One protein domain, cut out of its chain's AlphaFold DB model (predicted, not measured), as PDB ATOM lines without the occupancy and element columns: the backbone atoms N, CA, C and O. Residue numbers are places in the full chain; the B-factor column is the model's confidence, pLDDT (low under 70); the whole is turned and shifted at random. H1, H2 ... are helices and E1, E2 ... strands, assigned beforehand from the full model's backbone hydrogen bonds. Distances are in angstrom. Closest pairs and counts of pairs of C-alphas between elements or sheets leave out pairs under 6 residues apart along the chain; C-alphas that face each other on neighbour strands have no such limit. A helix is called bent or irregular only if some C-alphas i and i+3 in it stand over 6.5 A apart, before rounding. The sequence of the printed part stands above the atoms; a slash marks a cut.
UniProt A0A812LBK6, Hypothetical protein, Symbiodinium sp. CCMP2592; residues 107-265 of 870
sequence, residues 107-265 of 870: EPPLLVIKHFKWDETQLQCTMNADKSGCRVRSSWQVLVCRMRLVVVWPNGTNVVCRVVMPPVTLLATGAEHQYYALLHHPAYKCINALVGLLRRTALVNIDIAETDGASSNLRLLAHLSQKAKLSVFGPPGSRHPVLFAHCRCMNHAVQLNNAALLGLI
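AT A GLANCE: This is residues 107 to 265 of the 870 residues of the protein "Hypothetical protein" of Symbiodinium sp. CCMP2592 (UniProt A0A812LBK6). One twisted sheet of five strands has three helices, H1, H2 and H3, packed over one face, making two layers. The long hairpin of E1 and E2 runs past the other strands as a narrow arm and makes the longest axis, while residues 257 to 265, partly in H4, stick out from the body. The printed part has 159 residues, with four named helices and five named strands in the order E1 E2 E3 H1 H2 E4 H3 E5 H4; the class is mixed, helices and strands. The mixed sheet runs E3 E2 E1 E4 E5. The whole is loose, with a radius of gyration of the C-alphas of 19.0 A, and only just elongated, spanning 63 by 42 by 32 A.

HOW THE PARTS SIT: E1, residues 111 to 127, E2, residues 136 to 152, and E3, residues 158 to 164, form a meander, each strand the antiparallel neighbour of the one before, in two hairpins. N 117 and O 146 are 2.8 A apart across E1 and E2, and N 149 and O 161 are 2.8 A apart across E2 and E3. On the other side of E1 is its parallel neighbour E4, residues 204 to 211, with N 114 and O 206 2.8 A apart. E4 and the edge strand E5, residues 242 to 248, are parallel, with N 245 and O 207 2.9 A apart. H3, residues 215 to 232, is on the sheet over E4 and E5, along the strands at a height of 9.0 A; its closest C-alphas to E5 are those of Ala 228 and Val 242, 5.7 A apart. E4, H3 and E5 form a strand-helix-strand unit, two parallel neighbour strands with a helix between them along the chain; its crossover is right-handed. H2, residues 186 to 201, lies on the same face over E1, along the strands at a height of 9.4 A; it is irregular, with C-alphas 187 and 190 7.4 A apart. H1, residues 175 to 183, also on that face, runs slantwise to the strands over E2 and E1. E3, H1, H2 and E4 form a split unit, with E2 and E1 between its strands in the sheet; its crossover is right-handed. H1 touches residues 216 to 220 of H3, the closest C-alphas being those of Ala 175 and Ser 216, 4.6 A apart. H2 and H3 are apart. H4, residues 250 to 261, only grazes the sheet, with residues 250 to 252. In H1, H3 and H4 every O i to N i+4 pair is within hydrogen-bond range; in H2, 10 of 12 are.

IN THESE COORDINATES: E1 begins at C-alpha 111 (6.911, -10.191, 5.993) and is 47.6 A long; E2 is 50.0 A long. H3 measures 25.9 A and H2 24.0 A. H4 ends at C-alpha 261 (2.223, -47.770, -8.365).

THE WHOLE: The C-alphas of Ser 132 and Pro 236, the two farthest apart, are 66.3 A from each other. The printed part has no cut, and no link is long. Mean pLDDT of the printed part is 82.8; residues 125 to 138, 231 to 240 and 250 to 265 are under 70.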
ATOM      1  N   GLU A 107       8.075   1.934   2.582       97.38
ATOM      2  CA  GLU A 107       7.075   1.312   3.444       97.38
ATOM      3  C   GLU A 107       7.507  -0.128   3.781       97.38
ATOM      4  O   GLU A 107       7.275  -1.049   2.983       97.38
ATOM      5  N   PRO A 108       8.168  -0.336   4.937       97.06
ATOM      6  CA  PRO A 108       8.681  -1.638   5.346       97.06
ATOM      7  C   PRO A 108       7.585  -2.714   5.400       97.06
ATOM      8  O   PRO A 108       6.596  -2.547   6.120       97.06
ATOM      9  N   PRO A 109       7.734  -3.841   4.679       97.31
ATOM     10  CA  PRO A 109       6.763  -4.920   4.751       97.31
ATOM     11  C   PRO A 109       6.842  -5.650   6.098       97.31
ATOM     12  O   PRO A 109       7.911  -5.809   6.693       97.31
ATOM     13  N   LEU A 110       5.700  -6.169   6.550       96.50
ATOM     14  CA  LEU A 110       5.622  -7.040   7.722       96.50
ATOM     15  C   LEU A 110       6.413  -8.329   7.482       96.50
ATOM     16  O   LEU A 110       7.183  -8.768   8.335       96.50
ATOM     17  N   LEU A 111       6.240  -8.939   6.309       96.62
ATOM     18  CA  LEU A 111       6.911 -10.191   5.993       96.62
ATOM     19  C   LEU A 111       7.281 -10.307   4.517       96.62
ATOM     20  O   LEU A 111       6.564  -9.847   3.626       96.62
ATOM     21  N   VAL A 112       8.396 -10.989   4.269       97.38
ATOM     22  CA  VAL A 112       8.813 -11.429   2.937       97.38
ATOM     23  C   VAL A 112       9.012 -12.939   2.962       97.38
ATOM     24  O   VAL A 112       9.880 -13.456   3.667       97.38
ATOM     25  N   ILE A 113       8.214 -13.649   2.165       97.56
ATOM     26  CA  ILE A 113       8.330 -15.090   1.939       97.56
ATOM     27  C   ILE A 113       9.026 -15.319   0.607       97.56
ATOM     28  O   ILE A 113       8.519 -14.949  -0.453       97.56
ATOM     29  N   LYS A 114      10.169 -15.991   0.644       96.94
ATOM     30  CA  LYS A 114      10.854 -16.513  -0.530       96.94
ATOM     31  C   LYS A 114      10.603 -18.013  -0.605       96.94
ATOM     32  O   LYS A 114      11.185 -18.798   0.132       96.94
ATOM     33  N   HIS A 115       9.751 -18.412  -1.536       97.12
ATOM     34  CA  HIS A 115       9.510 -19.809  -1.858       97.12
ATOM     35  C   HIS A 115      10.372 -20.217  -3.060       97.12
ATOM     36  O   HIS A 115      10.175 -19.738  -4.178       97.12
ATOM     37  N   PHE A 116      11.353 -21.081  -2.821       94.69
ATOM     38  CA  PHE A 116      12.245 -21.651  -3.821       94.69
ATOM     39  C   PHE A 116      11.884 -23.099  -4.092       94.69
ATOM     40  O   PHE A 116      11.878 -23.910  -3.178       94.69
ATOM     41  N   LYS A 117      11.698 -23.432  -5.364       95.25
ATOM     42  CA  LYS A 117      11.615 -24.807  -5.837       95.25
ATOM     43  C   LYS A 117      12.764 -25.068  -6.791       95.25
ATOM     44  O   LYS A 117      12.970 -24.274  -7.710       95.25
ATOM     45  N   TRP A 118      13.512 -26.145  -6.606       95.69
ATOM     46  CA  TRP A 118      14.557 -26.513  -7.559       95.69
ATOM     47  C   TRP A 118      14.644 -28.015  -7.754       95.69
ATOM     48  O   TRP A 118      14.225 -28.790  -6.896       95.69
ATOM     49  N   ASP A 119      15.167 -28.387  -8.915       93.50
ATOM     50  CA  ASP A 119      15.421 -29.768  -9.281       93.50
ATOM     51  C   ASP A 119      16.613 -29.851 -10.240       93.50
ATOM     52  O   ASP A 119      16.868 -28.927 -11.025       93.50
ATOM     53  N   GLU A 120      17.343 -30.955 -10.165       91.69
ATOM     54  CA  GLU A 120      18.359 -31.307 -11.149       91.69
ATOM     55  C   GLU A 120      17.684 -32.032 -12.314       91.69
ATOM     56  O   GLU A 120      16.891 -32.950 -12.137       91.69
ATOM     57  N   THR A 121      18.021 -31.651 -13.539       89.19
ATOM     58  CA  THR A 121      17.578 -32.373 -14.727       89.19
ATOM     59  C   THR A 121      18.682 -32.438 -15.773       89.19
ATOM     60  O   THR A 121      19.700 -31.758 -15.672       89.19
ATOM     61  N   GLN A 122      18.482 -33.250 -16.806       84.56
ATOM     62  CA  GLN A 122      19.441 -33.418 -17.891       84.56
ATOM     63  C   GLN A 122      18.951 -32.725 -19.156       84.56
ATOM     64  O   GLN A 122      17.903 -33.065 -19.706       84.56
ATOM     65  N   LEU A 123      19.753 -31.797 -19.675       79.94
ATOM     66  CA  LEU A 123      19.538 -31.222 -20.994       79.94
ATOM     67  C   LEU A 123      20.339 -32.019 -22.028       79.94
ATOM     68  O   LEU A 123      21.566 -32.087 -21.959       79.94
ATOM     69  N   GLN A 124      19.653 -32.625 -22.999       76.12
ATOM     70  CA  GLN A 124      20.317 -33.306 -24.112       76.12
ATOM     71  C   GLN A 124      20.794 -32.272 -25.134       76.12
ATOM     72  O   GLN A 124      20.002 -31.702 -25.884       76.12
ATOM     73  N   CYS A 125      22.101 -32.047 -25.188       67.12
ATOM     74  CA  CYS A 125      22.738 -31.325 -26.272       67.12
ATOM     75  C   CYS A 125      22.977 -32.293 -27.432       67.12
ATOM     76  O   CYS A 125      23.608 -33.335 -27.261       67.12
ATOM     77  N   THR A 126      22.463 -31.971 -28.616       63.16
ATOM     78  CA  THR A 126      22.685 -32.779 -29.817       63.16
ATOM     79  C   THR A 126      23.617 -32.034 -30.766       63.16
ATOM     80  O   THR A 126      23.221 -31.008 -31.314       63.16
ATOM     81  N   MET A 127      24.825 -32.547 -30.982       56.28
ATOM     82  CA  MET A 127      25.835 -31.976 -31.873       56.28
ATOM     83  C   MET A 127      26.107 -32.932 -33.036       56.28
ATOM     84  O   MET A 127      26.401 -34.102 -32.830       56.28
ATOM     85  N   ASN A 128      26.027 -32.450 -34.274       59.94
ATOM     86  CA  ASN A 128      26.442 -33.219 -35.453       59.94
ATOM     87  C   ASN A 128      27.949 -33.012 -35.677       59.94
ATOM     88  O   ASN A 128      28.346 -32.217 -36.525       59.94
ATOM     89  N   ALA A 129      28.768 -33.639 -34.826       54.16
ATOM     90  CA  ALA A 129      30.206 -33.370 -34.725       54.16
ATOM     91  C   ALA A 129      30.980 -33.675 -36.019       54.16
ATOM     92  O   ALA A 129      31.965 -33.009 -36.315       54.16
ATOM     93  N   ASP A 130      30.524 -34.660 -36.792       59.69
ATOM     94  CA  ASP A 130      31.209 -35.182 -37.976       59.69
ATOM     95  C   ASP A 130      30.496 -34.843 -39.295       59.69
ATOM     96  O   ASP A 130      30.885 -35.335 -40.350       59.69
ATOM     97  N   LYS A 131      29.439 -34.015 -39.254       56.38
ATOM     98  CA  LYS A 131      28.580 -33.692 -40.411       56.38
ATOM     99  C   LYS A 131      27.983 -34.927 -41.111       56.38
ATOM    100  O   LYS A 131      27.394 -34.780 -42.176       56.38
ATOM    101  N   SER A 132      28.042 -36.118 -40.507       62.06
ATOM    102  CA  SER A 132      27.545 -37.374 -41.096       62.06
ATOM    103  C   SER A 132      26.015 -37.473 -41.134       62.06
ATOM    104  O   SER A 132      25.457 -38.490 -41.536       62.06
ATOM    105  N   GLY A 133      25.324 -36.444 -40.637       56.38
ATOM    106  CA  GLY A 133      23.881 -36.453 -40.398       56.38
ATOM    107  C   GLY A 133      23.498 -37.112 -39.067       56.38
ATOM    108  O   GLY A 133      22.363 -36.953 -38.615       56.38
ATOM    109  N   CYS A 134      24.434 -37.775 -38.376       50.53
ATOM    110  CA  CYS A 134      24.201 -38.367 -37.060       50.53
ATOM    111  C   CYS A 134      24.485 -37.349 -35.944       50.53
ATOM    112  O   CYS A 134      25.622 -36.946 -35.710       50.53
ATOM    113  N   ARG A 135      23.453 -36.946 -35.192       56.12
ATOM    114  CA  ARG A 135      23.646 -36.069 -34.028       56.12
ATOM    115  C   ARG A 135      24.166 -36.868 -32.827       56.12
ATOM    116  O   ARG A 135      23.428 -37.669 -32.254       56.12
ATOM    117  N   VAL A 136      25.396 -36.598 -32.402       53.16
ATOM    118  CA  VAL A 136      25.945 -37.016 -31.104       53.16
ATOM    119  C   VAL A 136      25.133 -36.344 -30.005       53.16
ATOM    120  O   VAL A 136      24.982 -35.124 -30.005       53.16
ATOM    121  N   ARG A 137      24.581 -37.124 -29.074       64.75
ATOM    122  CA  ARG A 137      23.857 -36.590 -27.916       64.75
ATOM    123  C   ARG A 137      24.767 -36.630 -26.695       64.75
ATOM    124  O   ARG A 137      25.262 -37.692 -26.343       64.75
ATOM    125  N   SER A 138      24.972 -35.485 -26.060       67.31
ATOM    126  CA  SER A 138      25.626 -35.348 -24.760       67.31
ATOM    127  C   SER A 138      24.606 -34.782 -23.779       67.31
ATOM    128  O   SER A 138      23.870 -33.858 -24.124       67.31
ATOM    129  N   SER A 139      24.506 -35.348 -22.579       78.25
ATOM    130  CA  SER A 139      23.656 -34.806 -21.521       78.25
ATOM    131  C   SER A 139      24.464 -33.877 -20.624       78.25
ATOM    132  O   SER A 139      25.557 -34.212 -20.173       78.25
ATOM    133  N   TRP A 140      23.908 -32.700 -20.364       84.12
ATOM    134  CA  TRP A 140      24.434 -31.742 -19.404       84.12
ATOM    135  C   TRP A 140      23.498 -31.725 -18.214       84.12
ATOM    136  O   TRP A 140      22.284 -31.619 -18.395       84.12
ATOM    137  N   GLN A 141      24.055 -31.811 -17.014       89.19
ATOM    138  CA  GLN A 141      23.264 -31.591 -15.817       89.19
ATOM    139  C   GLN A 141      22.933 -30.106 -15.725       89.19
ATOM    140  O   GLN A 141      23.806 -29.248 -15.866       89.19
ATOM    141  N   VAL A 142      21.660 -29.795 -15.541       92.62
ATOM    142  CA  VAL A 142      21.154 -28.436 -15.410       92.62
ATOM    143  C   VAL A 142      20.258 -28.353 -14.187       92.62
ATOM    144  O   VAL A 142      19.449 -29.235 -13.917       92.62
ATOM    145  N   LEU A 143      20.392 -27.269 -13.440       94.94
ATOM    146  CA  LEU A 143      19.511 -26.942 -12.341       94.94
ATOM    147  C   LEU A 143      18.369 -26.086 -12.871       94.94
ATOM    148  O   LEU A 143      18.587 -24.977 -13.373       94.94
ATOM    149  N   VAL A 144      17.147 -26.582 -12.721       94.06
ATOM    150  CA  VAL A 144      15.941 -25.800 -12.980       94.06
ATOM    151  C   VAL A 144      15.442 -25.268 -11.652       94.06
ATOM    152  O   VAL A 144      15.252 -26.014 -10.697       94.06
ATOM    153  N   CYS A 145      15.221 -23.959 -11.591       95.19
ATOM    154  CA  CYS A 145      14.739 -23.292 -10.396       95.19
ATOM    155  C   CYS A 145      13.456 -22.516 -10.708       95.19
ATOM    156  O   CYS A 145      13.262 -22.000 -11.807       95.19
ATOM    157  N   ARG A 146      12.555 -22.435  -9.734       94.44
ATOM    158  CA  ARG A 146      11.404 -21.538  -9.730       94.44
ATOM    159  C   ARG A 146      11.397 -20.804  -8.404       94.44
ATOM    160  O   ARG A 146      11.506 -21.428  -7.352       94.44
ATOM    161  N   MET A 147      11.231 -19.493  -8.458       96.88
ATOM    162  CA  MET A 147      11.134 -18.670  -7.263       96.88
ATOM    163  C   MET A 147       9.789 -17.950  -7.249       96.88
ATOM    164  O   MET A 147       9.353 -17.378  -8.248       96.88
ATOM    165  N   ARG A 148       9.118 -17.977  -6.102       97.75
ATOM    166  CA  ARG A 148       7.950 -17.151  -5.806       97.75
ATOM    167  C   ARG A 148       8.284 -16.282  -4.601       97.75
ATOM    168  O   ARG A 148       8.753 -16.786  -3.588       97.75
ATOM    169  N   LEU A 149       8.042 -14.989  -4.729       97.75
ATOM    170  CA  LEU A 149       8.168 -14.019  -3.654       97.75
ATOM    171  C   LEU A 149       6.770 -13.597  -3.225       97.75
ATOM    172  O   LEU A 149       5.932 -13.316  -4.078       97.75
ATOM    173  N   VAL A 150       6.531 -13.560  -1.923       98.06
ATOM    174  CA  VAL A 150       5.328 -12.982  -1.323       98.06
ATOM    175  C   VAL A 150       5.787 -11.881  -0.387       98.06
ATOM    176  O   VAL A 150       6.600 -12.133   0.494       98.06
ATOM    177  N   VAL A 151       5.296 -10.669  -0.591       98.12
ATOM    178  CA  VAL A 151       5.559  -9.520   0.279       98.12
ATOM    179  C   VAL A 151       4.231  -9.122   0.902       98.12
ATOM    180  O   VAL A 151       3.266  -8.978   0.159       98.12
ATOM    181  N   VAL A 152       4.155  -8.988   2.228       97.94
ATOM    182  CA  VAL A 152       2.921  -8.600   2.937       97.94
ATOM    183  C   VAL A 152       3.204  -7.407   3.833       97.94
ATOM    184  O   VAL A 152       4.217  -7.385   4.535       97.94
ATOM    185  N   TRP A 153       2.300  -6.437   3.822       98.12
ATOM    186  CA  TRP A 153       2.352  -5.223   4.629       98.12
ATOM    187  C   TRP A 153       1.414  -5.312   5.842       98.12
ATOM    188  O   TRP A 153       0.500  -6.140   5.849       98.12
ATOM    189  N   PRO A 154       1.606  -4.465   6.872       97.06
ATOM    190  CA  PRO A 154       0.775  -4.479   8.080       97.06
ATOM    191  C   PRO A 154      -0.724  -4.277   7.823       97.06
ATOM    192  O   PRO A 154      -1.549  -4.784   8.571       97.06
ATOM    193  N   ASN A 155      -1.085  -3.579   6.742       95.69
ATOM    194  CA  ASN A 155      -2.476  -3.348   6.339       95.69
ATOM    195  C   ASN A 155      -3.141  -4.563   5.648       95.69
ATOM    196  O   ASN A 155      -4.257  -4.444   5.151       95.69
ATOM    197  N   GLY A 156      -2.456  -5.710   5.558       94.25
ATOM    198  CA  GLY A 156      -2.949  -6.925   4.898       94.25
ATOM    199  C   GLY A 156      -2.732  -6.966   3.380       94.25
ATOM    200  O   GLY A 156      -2.916  -8.019   2.760       94.25
ATOM    201  N   THR A 157      -2.281  -5.863   2.771       96.06
ATOM    202  CA  THR A 157      -1.909  -5.834   1.350       96.06
ATOM    203  C   THR A 157      -0.765  -6.803   1.114       96.06
ATOM    204  O   THR A 157       0.184  -6.872   1.897       96.06
ATOM    205  N   ASN A 158      -0.835  -7.559   0.020       96.62
ATOM    206  CA  ASN A 158       0.236  -8.459  -0.366       96.62
ATOM    207  C   ASN A 158       0.504  -8.435  -1.869       96.62
ATOM    208  O   ASN A 158      -0.384  -8.193  -2.681       96.62
ATOM    209  N   VAL A 159       1.757  -8.708  -2.226       97.31
ATOM    210  CA  VAL A 159       2.220  -8.844  -3.606       97.31
ATOM    211  C   VAL A 159       2.843 -10.219  -3.770       97.31
ATOM    212  O   VAL A 159       3.800 -10.567  -3.078       97.31
ATOM    213  N   VAL A 160       2.328 -10.990  -4.728       97.19
ATOM    214  CA  VAL A 160       2.872 -12.298  -5.102       97.19
ATOM    215  C   VAL A 160       3.571 -12.188  -6.453       97.19
ATOM    216  O   VAL A 160       2.931 -12.087  -7.497       97.19
ATOM    217  N   CYS A 161       4.898 -12.260  -6.452       96.25
ATOM    218  CA  CYS A 161       5.715 -12.212  -7.659       96.25
ATOM    219  C   CYS A 161       6.263 -13.601  -8.006       96.25
ATOM    220  O   CYS A 161       6.922 -14.251  -7.192       96.25
ATOM    221  N   ARG A 162       6.046 -14.056  -9.243       96.69
ATOM    222  CA  ARG A 162       6.717 -15.245  -9.789       96.69
ATOM    223  C   ARG A 162       7.981 -14.798 -10.510       96.69
ATOM    224  O   ARG A 162       7.905 -14.144 -11.542       96.69
ATOM    225  N   VAL A 163       9.129 -15.153  -9.951       96.38
ATOM    226  CA  VAL A 163      10.441 -14.790 -10.477       96.38
ATOM    227  C   VAL A 163      10.935 -15.921 -11.369       96.38
ATOM    228  O   VAL A 163      11.138 -17.056 -10.924       96.38
ATOM    229  N   VAL A 164      11.112 -15.610 -12.647       93.44
ATOM    230  CA  VAL A 164      11.707 -16.509 -13.632       93.44
ATOM    231  C   VAL A 164      13.192 -16.645 -13.334       93.44
ATOM    232  O   VAL A 164      13.926 -15.657 -13.280       93.44
ATOM    233  N   MET A 165      13.615 -17.892 -13.153       94.19
ATOM    234  CA  MET A 165      15.003 -18.280 -12.941       94.19
ATOM    235  C   MET A 165      15.438 -19.111 -14.158       94.19
ATOM    236  O   MET A 165      14.877 -20.190 -14.371       94.19
ATOM    237  N   PRO A 166      16.365 -18.625 -15.004       92.44
ATOM    238  CA  PRO A 166      16.816 -19.379 -16.172       92.44
ATOM    239  C   PRO A 166      17.543 -20.663 -15.748       92.44
ATOM    240  O   PRO A 166      18.326 -20.595 -14.810       92.44
ATOM    241  N   PRO A 167      17.363 -21.807 -16.431       92.12
ATOM    242  CA  PRO A 167      18.126 -23.016 -16.127       92.12
ATOM    243  C   PRO A 167      19.633 -22.754 -16.186       92.12
ATOM    244  O   PRO A 167      20.114 -22.091 -17.108       92.12
ATOM    245  N   VAL A 168      20.380 -23.285 -15.221       93.69
ATOM    246  CA  VAL A 168      21.840 -23.112 -15.144       93.69
ATOM    247  C   VAL A 168      22.528 -24.460 -15.221       93.69
ATOM    248  O   VAL A 168      22.054 -25.432 -14.645       93.69
ATOM    249  N   THR A 169      23.642 -24.543 -15.939       91.19
ATOM    250  CA  THR A 169      24.431 -25.774 -16.003       91.19
ATOM    251  C   THR A 169      25.099 -26.054 -14.662       91.19
ATOM    252  O   THR A 169      25.614 -25.156 -13.993       91.19
ATOM    253  N   LEU A 170      25.084 -27.321 -14.269       90.81
ATOM    254  CA  LEU A 170      25.768 -27.831 -13.095       90.81
ATOM    255  C   LEU A 170      27.091 -28.467 -13.516       90.81
ATOM    256  O   LEU A 170      27.147 -29.212 -14.491       90.81
ATOM    257  N   LEU A 171      28.151 -28.184 -12.760       86.12
ATOM    258  CA  LEU A 171      29.439 -28.866 -12.932       86.12
ATOM    259  C   LEU A 171      29.355 -30.318 -12.449       86.12
ATOM    260  O   LEU A 171      29.902 -31.215 -13.081       86.12
ATOM    261  N   ALA A 172      28.635 -30.536 -11.350       89.19
ATOM    262  CA  ALA A 172      28.242 -31.844 -10.853       89.19
ATOM    263  C   ALA A 172      26.942 -31.725 -10.044       89.19
ATOM    264  O   ALA A 172      26.443 -30.631  -9.781       89.19
ATOM    265  N   THR A 173      26.396 -32.868  -9.653       89.69
ATOM    266  CA  THR A 173      25.088 -33.018  -8.998       89.69
ATOM    267  C   THR A 173      25.150 -32.865  -7.476       89.69
ATOM    268  O   THR A 173      24.127 -32.924  -6.795       89.69
ATOM    269  N   GLY A 174      26.355 -32.667  -6.929       92.69
ATOM    270  CA  GLY A 174      26.606 -32.485  -5.502       92.69
ATOM    271  C   GLY A 174      25.936 -31.237  -4.922       92.69
ATOM    272  O   GLY A 174      25.692 -30.247  -5.618       92.69
ATOM    273  N   ALA A 175      25.657 -31.278  -3.618       94.62
ATOM    274  CA  ALA A 175      24.961 -30.215  -2.892       94.62
ATOM    275  C   ALA A 175      25.698 -28.867  -2.978       94.62
ATOM    276  O   ALA A 175      25.077 -27.816  -3.103       94.62
ATOM    277  N   GLU A 176      27.028 -28.892  -2.959       94.81
ATOM    278  CA  GLU A 176      27.915 -27.740  -3.103       94.81
ATOM    279  C   GLU A 176      27.787 -27.064  -4.475       94.81
ATOM    280  O   GLU A 176      27.763 -25.834  -4.575       94.81
ATOM    281  N   HIS A 177      27.625 -27.855  -5.536       96.06
ATOM    282  CA  HIS A 177      27.435 -27.347  -6.891       96.06
ATOM    283  C   HIS A 177      26.030 -26.774  -7.077       96.06
ATOM    284  O   HIS A 177      25.879 -25.715  -7.686       96.06
ATOM    285  N   GLN A 178      25.017 -27.418  -6.493       96.31
ATOM    286  CA  GLN A 178      23.654 -26.891  -6.442       96.31
ATOM    287  C   GLN A 178      23.583 -25.590  -5.620       96.31
ATOM    288  O   GLN A 178      22.963 -24.620  -6.054       96.31
ATOM    289  N   TYR A 179      24.276 -25.517  -4.479       96.31
ATOM    290  CA  TYR A 179      24.384 -24.309  -3.654       96.31
ATOM    291  C   TYR A 179      25.008 -23.148  -4.436       96.31
ATOM    292  O   TYR A 179      24.452 -22.045  -4.477       96.31
ATOM    293  N   TYR A 180      26.139 -23.404  -5.104       95.94
ATOM    294  CA  TYR A 180      26.775 -22.427  -5.982       95.94
ATOM    295  C   TYR A 180      25.824 -21.977  -7.094       95.94
ATOM    296  O   TYR A 180      25.655 -20.778  -7.316       95.94
ATOM    297  N   ALA A 181      25.158 -22.925  -7.754       95.19
ATOM    298  CA  ALA A 181      24.220 -22.641  -8.826       95.19
ATOM    299  C   ALA A 181      23.061 -21.740  -8.366       95.19
ATOM    300  O   ALA A 181      22.746 -20.769  -9.045       95.19
ATOM    301  N   LEU A 182      22.471 -21.997  -7.195       95.06
ATOM    302  CA  LEU A 182      21.338 -21.225  -6.670       95.06
ATOM    303  C   LEU A 182      21.721 -19.825  -6.186       95.06
ATOM    304  O   LEU A 182      20.958 -18.878  -6.386       95.06
ATOM    305  N   LEU A 183      22.869 -19.678  -5.521       93.06
ATOM    306  CA  LEU A 183      23.203 -18.441  -4.806       93.06
ATOM    307  C   LEU A 183      24.261 -17.587  -5.502       93.06
ATOM    308  O   LEU A 183      24.233 -16.362  -5.377       93.06
ATOM    309  N   HIS A 184      25.174 -18.218  -6.234       93.31
ATOM    310  CA  HIS A 184      26.395 -17.586  -6.728       93.31
ATOM    311  C   HIS A 184      26.518 -17.586  -8.254       93.31
ATOM    312  O   HIS A 184      27.361 -16.860  -8.785       93.31
ATOM    313  N   HIS A 185      25.668 -18.326  -8.972       94.94
ATOM    314  CA  HIS A 185      25.710 -18.342 -10.429       94.94
ATOM    315  C   HIS A 185      25.484 -16.934 -11.014       94.94
ATOM    316  O   HIS A 185      24.545 -16.240 -10.600       94.94
ATOM    317  N   PRO A 186      26.282 -16.497 -12.010       94.50
ATOM    318  CA  PRO A 186      26.176 -15.157 -12.588       94.50
ATOM    319  C   PRO A 186      24.766 -14.797 -13.073       94.50
ATOM    320  O   PRO A 186      24.320 -13.672 -12.861       94.50
ATOM    321  N   ALA A 187      24.042 -15.767 -13.642       90.44
ATOM    322  CA  ALA A 187      22.674 -15.573 -14.131       90.44
ATOM    323  C   ALA A 187      21.663 -15.214 -13.025       90.44
ATOM    324  O   ALA A 187      20.653 -14.576 -13.306       90.44
ATOM    325  N   TYR A 188      21.926 -15.600 -11.772       94.12
ATOM    326  CA  TYR A 188      21.039 -15.323 -10.637       94.12
ATOM    327  C   TYR A 188      21.532 -14.178  -9.757       94.12
ATOM    328  O   TYR A 188      20.777 -13.682  -8.927       94.12
ATOM    329  N   LYS A 189      22.778 -13.722  -9.934       93.25
ATOM    330  CA  LYS A 189      23.424 -12.735  -9.060       93.25
ATOM    331  C   LYS A 189      22.598 -11.456  -8.884       93.25
ATOM    332  O   LYS A 189      22.427 -11.003  -7.756       93.25
ATOM    333  N   CYS A 190      22.081 -10.888  -9.976       95.06
ATOM    334  CA  CYS A 190      21.271  -9.665  -9.934       95.06
ATOM    335  C   CYS A 190      19.949  -9.887  -9.180       95.06
ATOM    336  O   CYS A 190      19.642  -9.150  -8.245       95.06
ATOM    337  N   ILE A 191      19.218 -10.952  -9.518       95.50
ATOM    338  CA  ILE A 191      17.954 -11.308  -8.860       95.50
ATOM    339  C   ILE A 191      18.180 -11.562  -7.368       95.50
ATOM    340  O   ILE A 191      17.490 -10.983  -6.536       95.50
ATOM    341  N   ASN A 192      19.177 -12.373  -7.011       95.50
ATOM    342  CA  ASN A 192      19.501 -12.678  -5.619       95.50
ATOM    343  C   ASN A 192      19.891 -11.423  -4.825       95.50
ATOM    344  O   ASN A 192      19.540 -11.326  -3.651       95.50
ATOM    345  N   ALA A 193      20.574 -10.457  -5.446       94.88
ATOM    346  CA  ALA A 193      20.890  -9.183  -4.806       94.88
ATOM    347  C   ALA A 193      19.625  -8.355  -4.522       94.88
ATOM    348  O   ALA A 193      19.451  -7.890  -3.398       94.88
ATOM    349  N   LEU A 194      18.718  -8.226  -5.497       96.62
ATOM    350  CA  LEU A 194      17.458  -7.488  -5.340       96.62
ATOM    351  C   LEU A 194      16.527  -8.143  -4.311       96.62
ATOM    352  O   LEU A 194      15.975  -7.468  -3.449       96.62
ATOM    353  N   VAL A 195      16.422  -9.473  -4.332       95.56
ATOM    354  CA  VAL A 195      15.692 -10.229  -3.303       95.56
ATOM    355  C   VAL A 195      16.344 -10.065  -1.934       95.56
ATOM    356  O   VAL A 195      15.652  -9.928  -0.931       95.56
ATOM    357  N   GLY A 196      17.676 -10.025  -1.877       93.38
ATOM    358  CA  GLY A 196      18.410  -9.719  -0.654       93.38
ATOM    359  C   GLY A 196      18.088  -8.332  -0.091       93.38
ATOM    360  O   GLY A 196      18.018  -8.194   1.126       93.38
ATOM    361  N   LEU A 197      17.857  -7.326  -0.942       94.44
ATOM    362  CA  LEU A 197      17.423  -5.992  -0.514       94.44
ATOM    363  C   LEU A 197      15.998  -6.016   0.051       94.44
ATOM    364  O   LEU A 197      15.800  -5.536   1.161       94.44
ATOM    365  N   LEU A 198      15.050  -6.659  -0.643       95.06
ATOM    366  CA  LEU A 198      13.666  -6.838  -0.168       95.06
ATOM    367  C   LEU A 198      13.599  -7.513   1.208       95.06
ATOM    368  O   LEU A 198      12.816  -7.140   2.075       95.06
ATOM    369  N   ARG A 199      14.452  -8.513   1.432       93.88
ATOM    370  CA  ARG A 199      14.520  -9.224   2.714       93.88
ATOM    371  C   ARG A 199      15.018  -8.348   3.860       93.88
ATOM    372  O   ARG A 199      14.582  -8.511   4.993       93.88
ATOM    373  N   ARG A 200      15.935  -7.417   3.580       91.88
ATOM    374  CA  ARG A 200      16.482  -6.501   4.596       91.88
ATOM    375  C   ARG A 200      15.491  -5.426   5.031       91.88
ATOM    376  O   ARG A 200      15.706  -4.833   6.077       91.88
ATOM    377  N   THR A 201      14.465  -5.151   4.230       94.12
ATOM    378  CA  THR A 201      13.420  -4.178   4.574       94.12
ATOM    379  C   THR A 201      12.269  -4.791   5.362       94.12
ATOM    380  O   THR A 201      11.493  -4.056   5.958       94.12
ATOM    381  N   ALA A 202      12.131  -6.118   5.353       94.62
ATOM    382  CA  ALA A 202      11.021  -6.814   5.991       94.62
ATOM    383  C   ALA A 202      11.273  -7.072   7.475       94.62
ATOM    384  O   ALA A 202      12.389  -7.435   7.847       94.62
ATOM    385  N   LEU A 203      10.230  -6.986   8.307       92.00
ATOM    386  CA  LEU A 203      10.341  -7.343   9.724       92.00
ATOM    387  C   LEU A 203      10.648  -8.841   9.895       92.00
ATOM    388  O   LEU A 203      11.591  -9.198  10.606       92.00
ATOM    389  N   VAL A 204       9.898  -9.700   9.195       92.69
ATOM    390  CA  VAL A 204      10.039 -11.162   9.237       92.69
ATOM    391  C   VAL A 204      10.420 -11.716   7.865       92.69
ATOM    392  O   VAL A 204       9.831 -11.374   6.840       92.69
ATOM    393  N   ASN A 205      11.394 -12.624   7.840       94.25
ATOM    394  CA  ASN A 205      11.830 -13.301   6.624       94.25
ATOM    395  C   ASN A 205      11.530 -14.795   6.704       94.25
ATOM    396  O   ASN A 205      11.958 -15.458   7.645       94.25
ATOM    397  N   ILE A 206      10.855 -15.334   5.689       95.31
ATOM    398  CA  ILE A 206      10.536 -16.762   5.599       95.31
ATOM    399  C   ILE A 206      11.120 -17.319   4.302       95.31
ATOM    400  O   ILE A 206      10.790 -16.852   3.216       95.31
ATOM    401  N   ASP A 207      11.970 -18.334   4.397       95.56
ATOM    402  CA  ASP A 207      12.442 -19.114   3.257       95.56
ATOM    403  C   ASP A 207      11.722 -20.469   3.249       95.56
ATOM    404  O   ASP A 207      11.847 -21.259   4.183       95.56
ATOM    405  N   ILE A 208      10.981 -20.750   2.180       96.44
ATOM    406  CA  ILE A 208      10.367 -22.058   1.934       96.44
ATOM    407  C   ILE A 208      11.160 -22.725   0.817       96.44
ATOM    408  O   ILE A 208      11.274 -22.171  -0.275       96.44
ATOM    409  N   ALA A 209      11.709 -23.903   1.072       96.12
ATOM    410  CA  ALA A 209      12.395 -24.707   0.074       96.12
ATOM    411  C   ALA A 209      11.536 -25.915  -0.305       96.12
ATOM    412  O   ALA A 209      11.202 -26.723   0.555       96.12
ATOM    413  N   GLU A 210      11.199 -26.056  -1.583       94.81
ATOM    414  CA  GLU A 210      10.491 -27.206  -2.138       94.81
ATOM    415  C   GLU A 210      11.434 -28.016  -3.036       94.81
ATOM    416  O   GLU A 210      11.851 -27.556  -4.099       94.81
ATOM    417  N   THR A 211      11.771 -29.238  -2.629       93.31
ATOM    418  CA  THR A 211      12.680 -30.121  -3.386       93.31
ATOM    419  C   THR A 211      12.149 -31.544  -3.425       93.31
ATOM    420  O   THR A 211      11.256 -31.908  -2.656       93.31
ATOM    421  N   ASP A 212      12.711 -32.378  -4.294       87.12
ATOM    422  CA  ASP A 212      12.541 -33.823  -4.172       87.12
ATOM    423  C   ASP A 212      13.366 -34.406  -2.999       87.12
ATOM    424  O   ASP A 212      13.987 -33.678  -2.214       87.12
ATOM    425  N   GLY A 213      13.322 -35.732  -2.855       82.31
ATOM    426  CA  GLY A 213      14.069 -36.479  -1.841       82.31
ATOM    427  C   GLY A 213      15.486 -36.884  -2.261       82.31
ATOM    428  O   GLY A 213      16.054 -37.765  -1.617       82.31
ATOM    429  N   ALA A 214      16.056 -36.311  -3.329       85.06
ATOM    430  CA  ALA A 214      17.400 -36.667  -3.772       85.06
ATOM    431  C   ALA A 214      18.451 -36.327  -2.702       85.06
ATOM    432  O   ALA A 214      18.372 -35.306  -2.014       85.06
ATOM    433  N   SER A 215      19.477 -37.177  -2.569       85.94
ATOM    434  CA  SER A 215      20.490 -37.048  -1.507       85.94
ATOM    435  C   SER A 215      21.215 -35.695  -1.527       85.94
ATOM    436  O   SER A 215      21.447 -35.107  -0.469       85.94
ATOM    437  N   SER A 216      21.530 -35.158  -2.711       89.69
ATOM    438  CA  SER A 216      22.152 -33.835  -2.864       89.69
ATOM    439  C   SER A 216      21.235 -32.703  -2.393       89.69
ATOM    440  O   SER A 216      21.681 -31.843  -1.632       89.69
ATOM    441  N   ASN A 217      19.944 -32.764  -2.729       93.94
ATOM    442  CA  ASN A 217      18.942 -31.809  -2.258       93.94
ATOM    443  C   ASN A 217      18.789 -31.859  -0.731       93.94
ATOM    444  O   ASN A 217      18.800 -30.813  -0.085       93.94
ATOM    445  N   LEU A 218      18.737 -33.050  -0.128       92.31
ATOM    446  CA  LEU A 218      18.658 -33.205   1.332       92.31
ATOM    447  C   LEU A 218      19.895 -32.647   2.054       92.31
ATOM    448  O   LEU A 218      19.758 -31.957   3.065       92.31
ATOM    449  N   ARG A 219      21.101 -32.886   1.522       94.75
ATOM    450  CA  ARG A 219      22.347 -32.311   2.064       94.75
ATOM    451  C   ARG A 219      22.362 -30.787   1.959       94.75
ATOM    452  O   ARG A 219      22.736 -30.107   2.913       94.75
ATOM    453  N   LEU A 220      21.919 -30.248   0.824       95.50
ATOM    454  CA  LEU A 220      21.791 -28.808   0.622       95.50
ATOM    455  C   LEU A 220      20.782 -28.187   1.598       95.50
ATOM    456  O   LEU A 220      21.061 -27.155   2.200       95.50
ATOM    457  N   LEU A 221      19.629 -28.824   1.802       95.19
ATOM    458  CA  LEU A 221      18.619 -28.373   2.760       95.19
ATOM    459  C   LEU A 221      19.130 -28.381   4.196       95.19
ATOM    460  O   LEU A 221      18.892 -27.418   4.922       95.19
ATOM    461  N   ALA A 222      19.859 -29.425   4.598       93.44
ATOM    462  CA  ALA A 222      20.495 -29.477   5.911       93.44
ATOM    463  C   ALA A 222      21.463 -28.296   6.100       93.44
ATOM    464  O   ALA A 222      21.404 -27.609   7.122       93.44
ATOM    465  N   HIS A 223      22.276 -27.991   5.081       94.44
ATOM    466  CA  HIS A 223      23.171 -26.832   5.088       94.44
ATOM    467  C   HIS A 223      22.412 -25.494   5.178       94.44
ATOM    468  O   HIS A 223      22.763 -24.633   5.987       94.44
ATOM    469  N   LEU A 224      21.349 -25.307   4.387       92.06
ATOM    470  CA  LEU A 224      20.529 -24.088   4.414       92.06
ATOM    471  C   LEU A 224      19.797 -23.913   5.751       92.06
ATOM    472  O   LEU A 224      19.765 -22.804   6.279       92.06
ATOM    473  N   SER A 225      19.281 -24.999   6.330       91.25
ATOM    474  CA  SER A 225      18.643 -25.010   7.650       91.25
ATOM    475  C   SER A 225      19.636 -24.648   8.755       91.25
ATOM    476  O   SER A 225      19.351 -23.787   9.587       91.25
ATOM    477  N   GLN A 226      20.846 -25.215   8.728       91.19
ATOM    478  CA  GLN A 226      21.912 -24.846   9.661       91.19
ATOM    479  C   GLN A 226      22.274 -23.359   9.538       91.19
ATOM    480  O   GLN A 226      22.394 -22.665  10.546       91.19
ATOM    481  N   LYS A 227      22.390 -22.839   8.311       85.75
ATOM    482  CA  LYS A 227      22.667 -21.419   8.064       85.75
ATOM    483  C   LYS A 227      21.534 -20.508   8.547       85.75
ATOM    484  O   LYS A 227      21.812 -19.445   9.097       85.75
ATOM    485  N   ALA A 228      20.279 -20.924   8.380       86.31
ATOM    486  CA  ALA A 228      19.121 -20.207   8.906       86.31
ATOM    487  C   ALA A 228      19.147 -20.170  10.442       86.31
ATOM    488  O   ALA A 228      19.035 -19.089  11.017       86.31
ATOM    489  N   LYS A 229      19.431 -21.299  11.110       84.12
ATOM    490  CA  LYS A 229      19.620 -21.344  12.572       84.12
ATOM    491  C   LYS A 229      20.707 -20.369  13.028       84.12
ATOM    492  O   LYS A 229      20.463 -19.556  13.910       84.12
ATOM    493  N   LEU A 230      21.869 -20.372  12.373       78.50
ATOM    494  CA  LEU A 230      22.957 -19.434  12.681       78.50
ATOM    495  C   LEU A 230      22.577 -17.963  12.444       78.50
ATOM    496  O   LEU A 230      23.144 -17.086  13.083       78.50
ATOM    497  N   SER A 231      21.628 -17.678  11.547       68.38
ATOM    498  CA  SER A 231      21.113 -16.316  11.340       68.38
ATOM    499  C   SER A 231      20.095 -15.875  12.396       68.38
ATOM    500  O   SER A 231      19.989 -14.684  12.662       68.38
ATOM    501  N   VAL A 232      19.376 -16.821  13.015       60.78
ATOM    502  CA  VAL A 232      18.471 -16.563  14.150       60.78
ATOM    503  C   VAL A 232      19.271 -16.321  15.435       60.78
ATOM    504  O   VAL A 232      18.922 -15.440  16.211       60.78
ATOM    505  N   PHE A 233      20.377 -17.049  15.617       46.00
ATOM    506  CA  PHE A 233      21.300 -16.916  16.754       46.00
ATOM    507  C   PHE A 233      22.523 -16.032  16.453       46.00
ATOM    508  O   PHE A 233      23.556 -16.151  17.112       46.00
ATOM    509  N   GLY A 234      22.443 -15.190  15.419       49.25
ATOM    510  CA  GLY A 234      23.539 -14.309  15.022       49.25
ATOM    511  C   GLY A 234      23.909 -13.303  16.121       49.25
ATOM    512  O   GLY A 234      23.117 -13.067  17.037       49.25
ATOM    513  N   PRO A 235      25.113 -12.700  16.054       46.38
ATOM    514  CA  PRO A 235      25.554 -11.725  17.044       46.38
ATOM    515  C   PRO A 235      24.512 -10.604  17.206       46.38
ATOM    516  O   PRO A 235      23.887 -10.213  16.209       46.38
ATOM    517  N   PRO A 236      24.326 -10.076  18.431       47.00
ATOM    518  CA  PRO A 236      23.331  -9.046  18.720       47.00
ATOM    519  C   PRO A 236      23.507  -7.872  17.748       47.00
ATOM    520  O   PRO A 236      24.510  -7.163  17.780       47.00
ATOM    521  N   GLY A 237      22.559  -7.730  16.815       57.34
ATOM    522  CA  GLY A 237      22.628  -6.768  15.711       57.34
ATOM    523  C   GLY A 237      22.368  -7.332  14.308       57.34
ATOM    524  O   GLY A 237      22.141  -6.542  13.390       57.34
ATOM    525  N   SER A 238      22.330  -8.658  14.097       54.50
ATOM    526  CA  SER A 238      21.820  -9.220  12.833       54.50
ATOM    527  C   SER A 238      20.293  -9.096  12.784       54.50
ATOM    528  O   SER A 238      19.571  -9.870  13.402       54.50
ATOM    529  N   ARG A 239      19.811  -8.066  12.082       58.22
ATOM    530  CA  ARG A 239      18.492  -7.453  12.318       58.22
ATOM    531  C   ARG A 239      17.242  -8.287  12.021       58.22
ATOM    532  O   ARG A 239      16.179  -7.839  12.426       58.22
ATOM    533  N   HIS A 240      17.309  -9.451  11.373       68.88
ATOM    534  CA  HIS A 240      16.084 -10.186  11.025       68.88
ATOM    535  C   HIS A 240      16.271 -11.709  11.087       68.88
ATOM    536  O   HIS A 240      17.038 -12.245  10.278       68.88
ATOM    537  N   PRO A 241      15.569 -12.422  11.990       75.81
ATOM    538  CA  PRO A 241      15.573 -13.878  12.003       75.81
ATOM    539  C   PRO A 241      14.960 -14.416  10.705       75.81
ATOM    540  O   PRO A 241      13.951 -13.905  10.207       75.81
ATOM    541  N   VAL A 242      15.586 -15.449  10.140       84.88
ATOM    542  CA  VAL A 242      15.075 -16.160   8.965       84.88
ATOM    543  C   VAL A 242      14.419 -17.451   9.426       84.88
ATOM    544  O   VAL A 242      15.097 -18.360   9.903       84.88
ATOM    545  N   LEU A 243      13.106 -17.548   9.242       90.44
ATOM    546  CA  LEU A 243      12.380 -18.802   9.397       90.44
ATOM    547  C   LEU A 243      12.590 -19.646   8.142       90.44
ATOM    548  O   LEU A 243      12.445 -19.146   7.028       90.44
ATOM    549  N   PHE A 244      12.940 -20.917   8.310       92.88
ATOM    550  CA  PHE A 244      13.191 -21.828   7.198       92.88
ATOM    551  C   PHE A 244      12.245 -23.023   7.271       92.88
ATOM    552  O   PHE A 244      12.209 -23.722   8.283       92.88
ATOM    553  N   ALA A 245      11.512 -23.272   6.191       93.56
ATOM    554  CA  ALA A 245      10.627 -24.417   6.044       93.56
ATOM    555  C   ALA A 245      11.041 -25.256   4.830       93.56
ATOM    556  O   ALA A 245      11.338 -24.722   3.762       93.56
ATOM    557  N   HIS A 246      11.031 -26.581   4.981       93.50
ATOM    558  CA  HIS A 246      11.215 -27.521   3.876       93.50
ATOM    559  C   HIS A 246       9.887 -28.200   3.547       93.50
ATOM    560  O   HIS A 246       9.230 -28.758   4.422       93.50
ATOM    561  N   CYS A 247       9.517 -28.176   2.272       91.25
ATOM    562  CA  CYS A 247       8.390 -28.907   1.721       91.25
ATOM    563  C   CYS A 247       8.905 -29.940   0.712       91.25
ATOM    564  O   CYS A 247       9.798 -29.662  -0.091       91.25
ATOM    565  N   ARG A 248       8.332 -31.144   0.702       83.38
ATOM    566  CA  ARG A 248       8.624 -32.114  -0.362       83.38
ATOM    567  C   ARG A 248       7.819 -31.768  -1.609       83.38
ATOM    568  O   ARG A 248       6.633 -31.458  -1.522       83.38
ATOM    569  N   CYS A 249       8.457 -31.846  -2.772       78.19
ATOM    570  CA  CYS A 249       7.821 -31.597  -4.058       78.19
ATOM    571  C   CYS A 249       6.672 -32.585  -4.282       78.19
ATOM    572  O   CYS A 249       6.912 -33.775  -4.494       78.19
ATOM    573  N   MET A 250       5.426 -32.096  -4.291       66.25
ATOM    574  CA  MET A 250       4.255 -32.956  -4.505       66.25
ATOM    575  C   MET A 250       4.266 -33.632  -5.874       66.25
ATOM    576  O   MET A 250       3.856 -34.777  -5.969       66.25
ATOM    577  N   ASN A 251       4.807 -33.000  -6.920       58.66
ATOM    578  CA  ASN A 251       4.937 -33.656  -8.227       58.66
ATOM    579  C   ASN A 251       5.891 -34.849  -8.182       58.66
ATOM    580  O   ASN A 251       5.626 -35.846  -8.839       58.66
ATOM    581  N   HIS A 252       6.979 -34.764  -7.413       59.84
ATOM    582  CA  HIS A 252       7.900 -35.883  -7.249       59.84
ATOM    583  C   HIS A 252       7.321 -36.927  -6.287       59.84
ATOM    584  O   HIS A 252       7.496 -38.108  -6.522       59.84
ATOM    585  N   ALA A 253       6.560 -36.530  -5.261       49.94
ATOM    586  CA  ALA A 253       5.804 -37.467  -4.426       49.94
ATOM    587  C   ALA A 253       4.716 -38.202  -5.228       49.94
ATOM    588  O   ALA A 253       4.569 -39.403  -5.085       49.94
ATOM    589  N   VAL A 254       4.012 -37.516  -6.132       48.28
ATOM    590  CA  VAL A 254       3.039 -38.105  -7.065       48.28
ATOM    591  C   VAL A 254       3.745 -38.946  -8.122       48.28
ATOM    592  O   VAL A 254       3.249 -40.010  -8.448       48.28
ATOM    593  N   GLN A 255       4.912 -38.542  -8.633       48.94
ATOM    594  CA  GLN A 255       5.705 -39.372  -9.543       48.94
ATOM    595  C   GLN A 255       6.346 -40.568  -8.848       48.94
ATOM    596  O   GLN A 255       6.440 -41.601  -9.482       48.94
ATOM    597  N   LEU A 256       6.743 -40.471  -7.580       47.56
ATOM    598  CA  LEU A 256       7.198 -41.593  -6.763       47.56
ATOM    599  C   LEU A 256       6.032 -42.485  -6.382       47.56
ATOM    600  O   LEU A 256       6.204 -43.685  -6.407       47.56
ATOM    601  N   ASN A 257       4.853 -41.938  -6.103       45.28
ATOM    602  CA  ASN A 257       3.641 -42.722  -5.902       45.28
ATOM    603  C   ASN A 257       3.220 -43.386  -7.208       45.28
ATOM    604  O   ASN A 257       2.866 -44.549  -7.183       45.28
ATOM    605  N   ASN A 258       3.346 -42.718  -8.356       42.72
ATOM    606  CA  ASN A 258       3.108 -43.293  -9.677       42.72
ATOM    607  C   ASN A 258       4.209 -44.281 -10.060       42.72
ATOM    608  O   ASN A 258       3.898 -45.275 -10.683       42.72
ATOM    609  N   ALA A 259       5.470 -44.064  -9.688       42.12
ATOM    610  CA  ALA A 259       6.594 -44.978  -9.898       42.12
ATOM    611  C   ALA A 259       6.588 -46.130  -8.889       42.12
ATOM    612  O   ALA A 259       7.134 -47.183  -9.181       42.12
ATOM    613  N   ALA A 260       5.951 -45.955  -7.733       41.09
ATOM    614  CA  ALA A 260       5.664 -46.982  -6.746       41.09
ATOM    615  C   ALA A 260       4.435 -47.778  -7.180       41.09
ATOM    616  O   ALA A 260       4.508 -48.991  -7.143       41.09
ATOM    617  N   LEU A 261       3.384 -47.144  -7.713       39.47
ATOM    618  CA  LEU A 261       2.223 -47.770  -8.365       39.47
ATOM    619  C   LEU A 261       2.630 -48.493  -9.662       39.47
ATOM    620  O   LEU A 261       2.184 -49.603  -9.914       39.47
ATOM    621  N   LEU A 262       3.540 -47.927 -10.458       37.75
ATOM    622  CA  LEU A 262       4.228 -48.594 -11.573       37.75
ATOM    623  C   LEU A 262       5.288 -49.580 -11.056       37.75
ATOM    624  O   LEU A 262       5.635 -50.524 -11.747       37.75
ATOM    625  N   GLY A 263       5.777 -49.409  -9.831       38.97
ATOM    626  CA  GLY A 263       6.656 -50.332  -9.110       38.97
ATOM    627  C   GLY A 263       5.905 -51.567  -8.610       38.97
ATOM    628  O   GLY A 263       6.487 -52.651  -8.575       38.97
ATOM    629  N   LEU A 264       4.592 -51.439  -8.368       37.78
ATOM    630  CA  LEU A 264       3.644 -52.553  -8.260       37.78
ATOM    631  C   LEU A 264       3.500 -53.284  -9.613       37.78
ATOM    632  O   LEU A 264       3.089 -54.442  -9.656       37.78
ATOM    633  N   ILE A 265       3.935 -52.669 -10.723       42.34
ATOM    634  CA  ILE A 265       4.097 -53.272 -12.055       42.34
ATOM    635  C   ILE A 265       5.589 -53.580 -12.319       42.34
ATOM    636  O   ILE A 265       6.229 -53.007 -13.186       42.34
TER     637      ILE A 265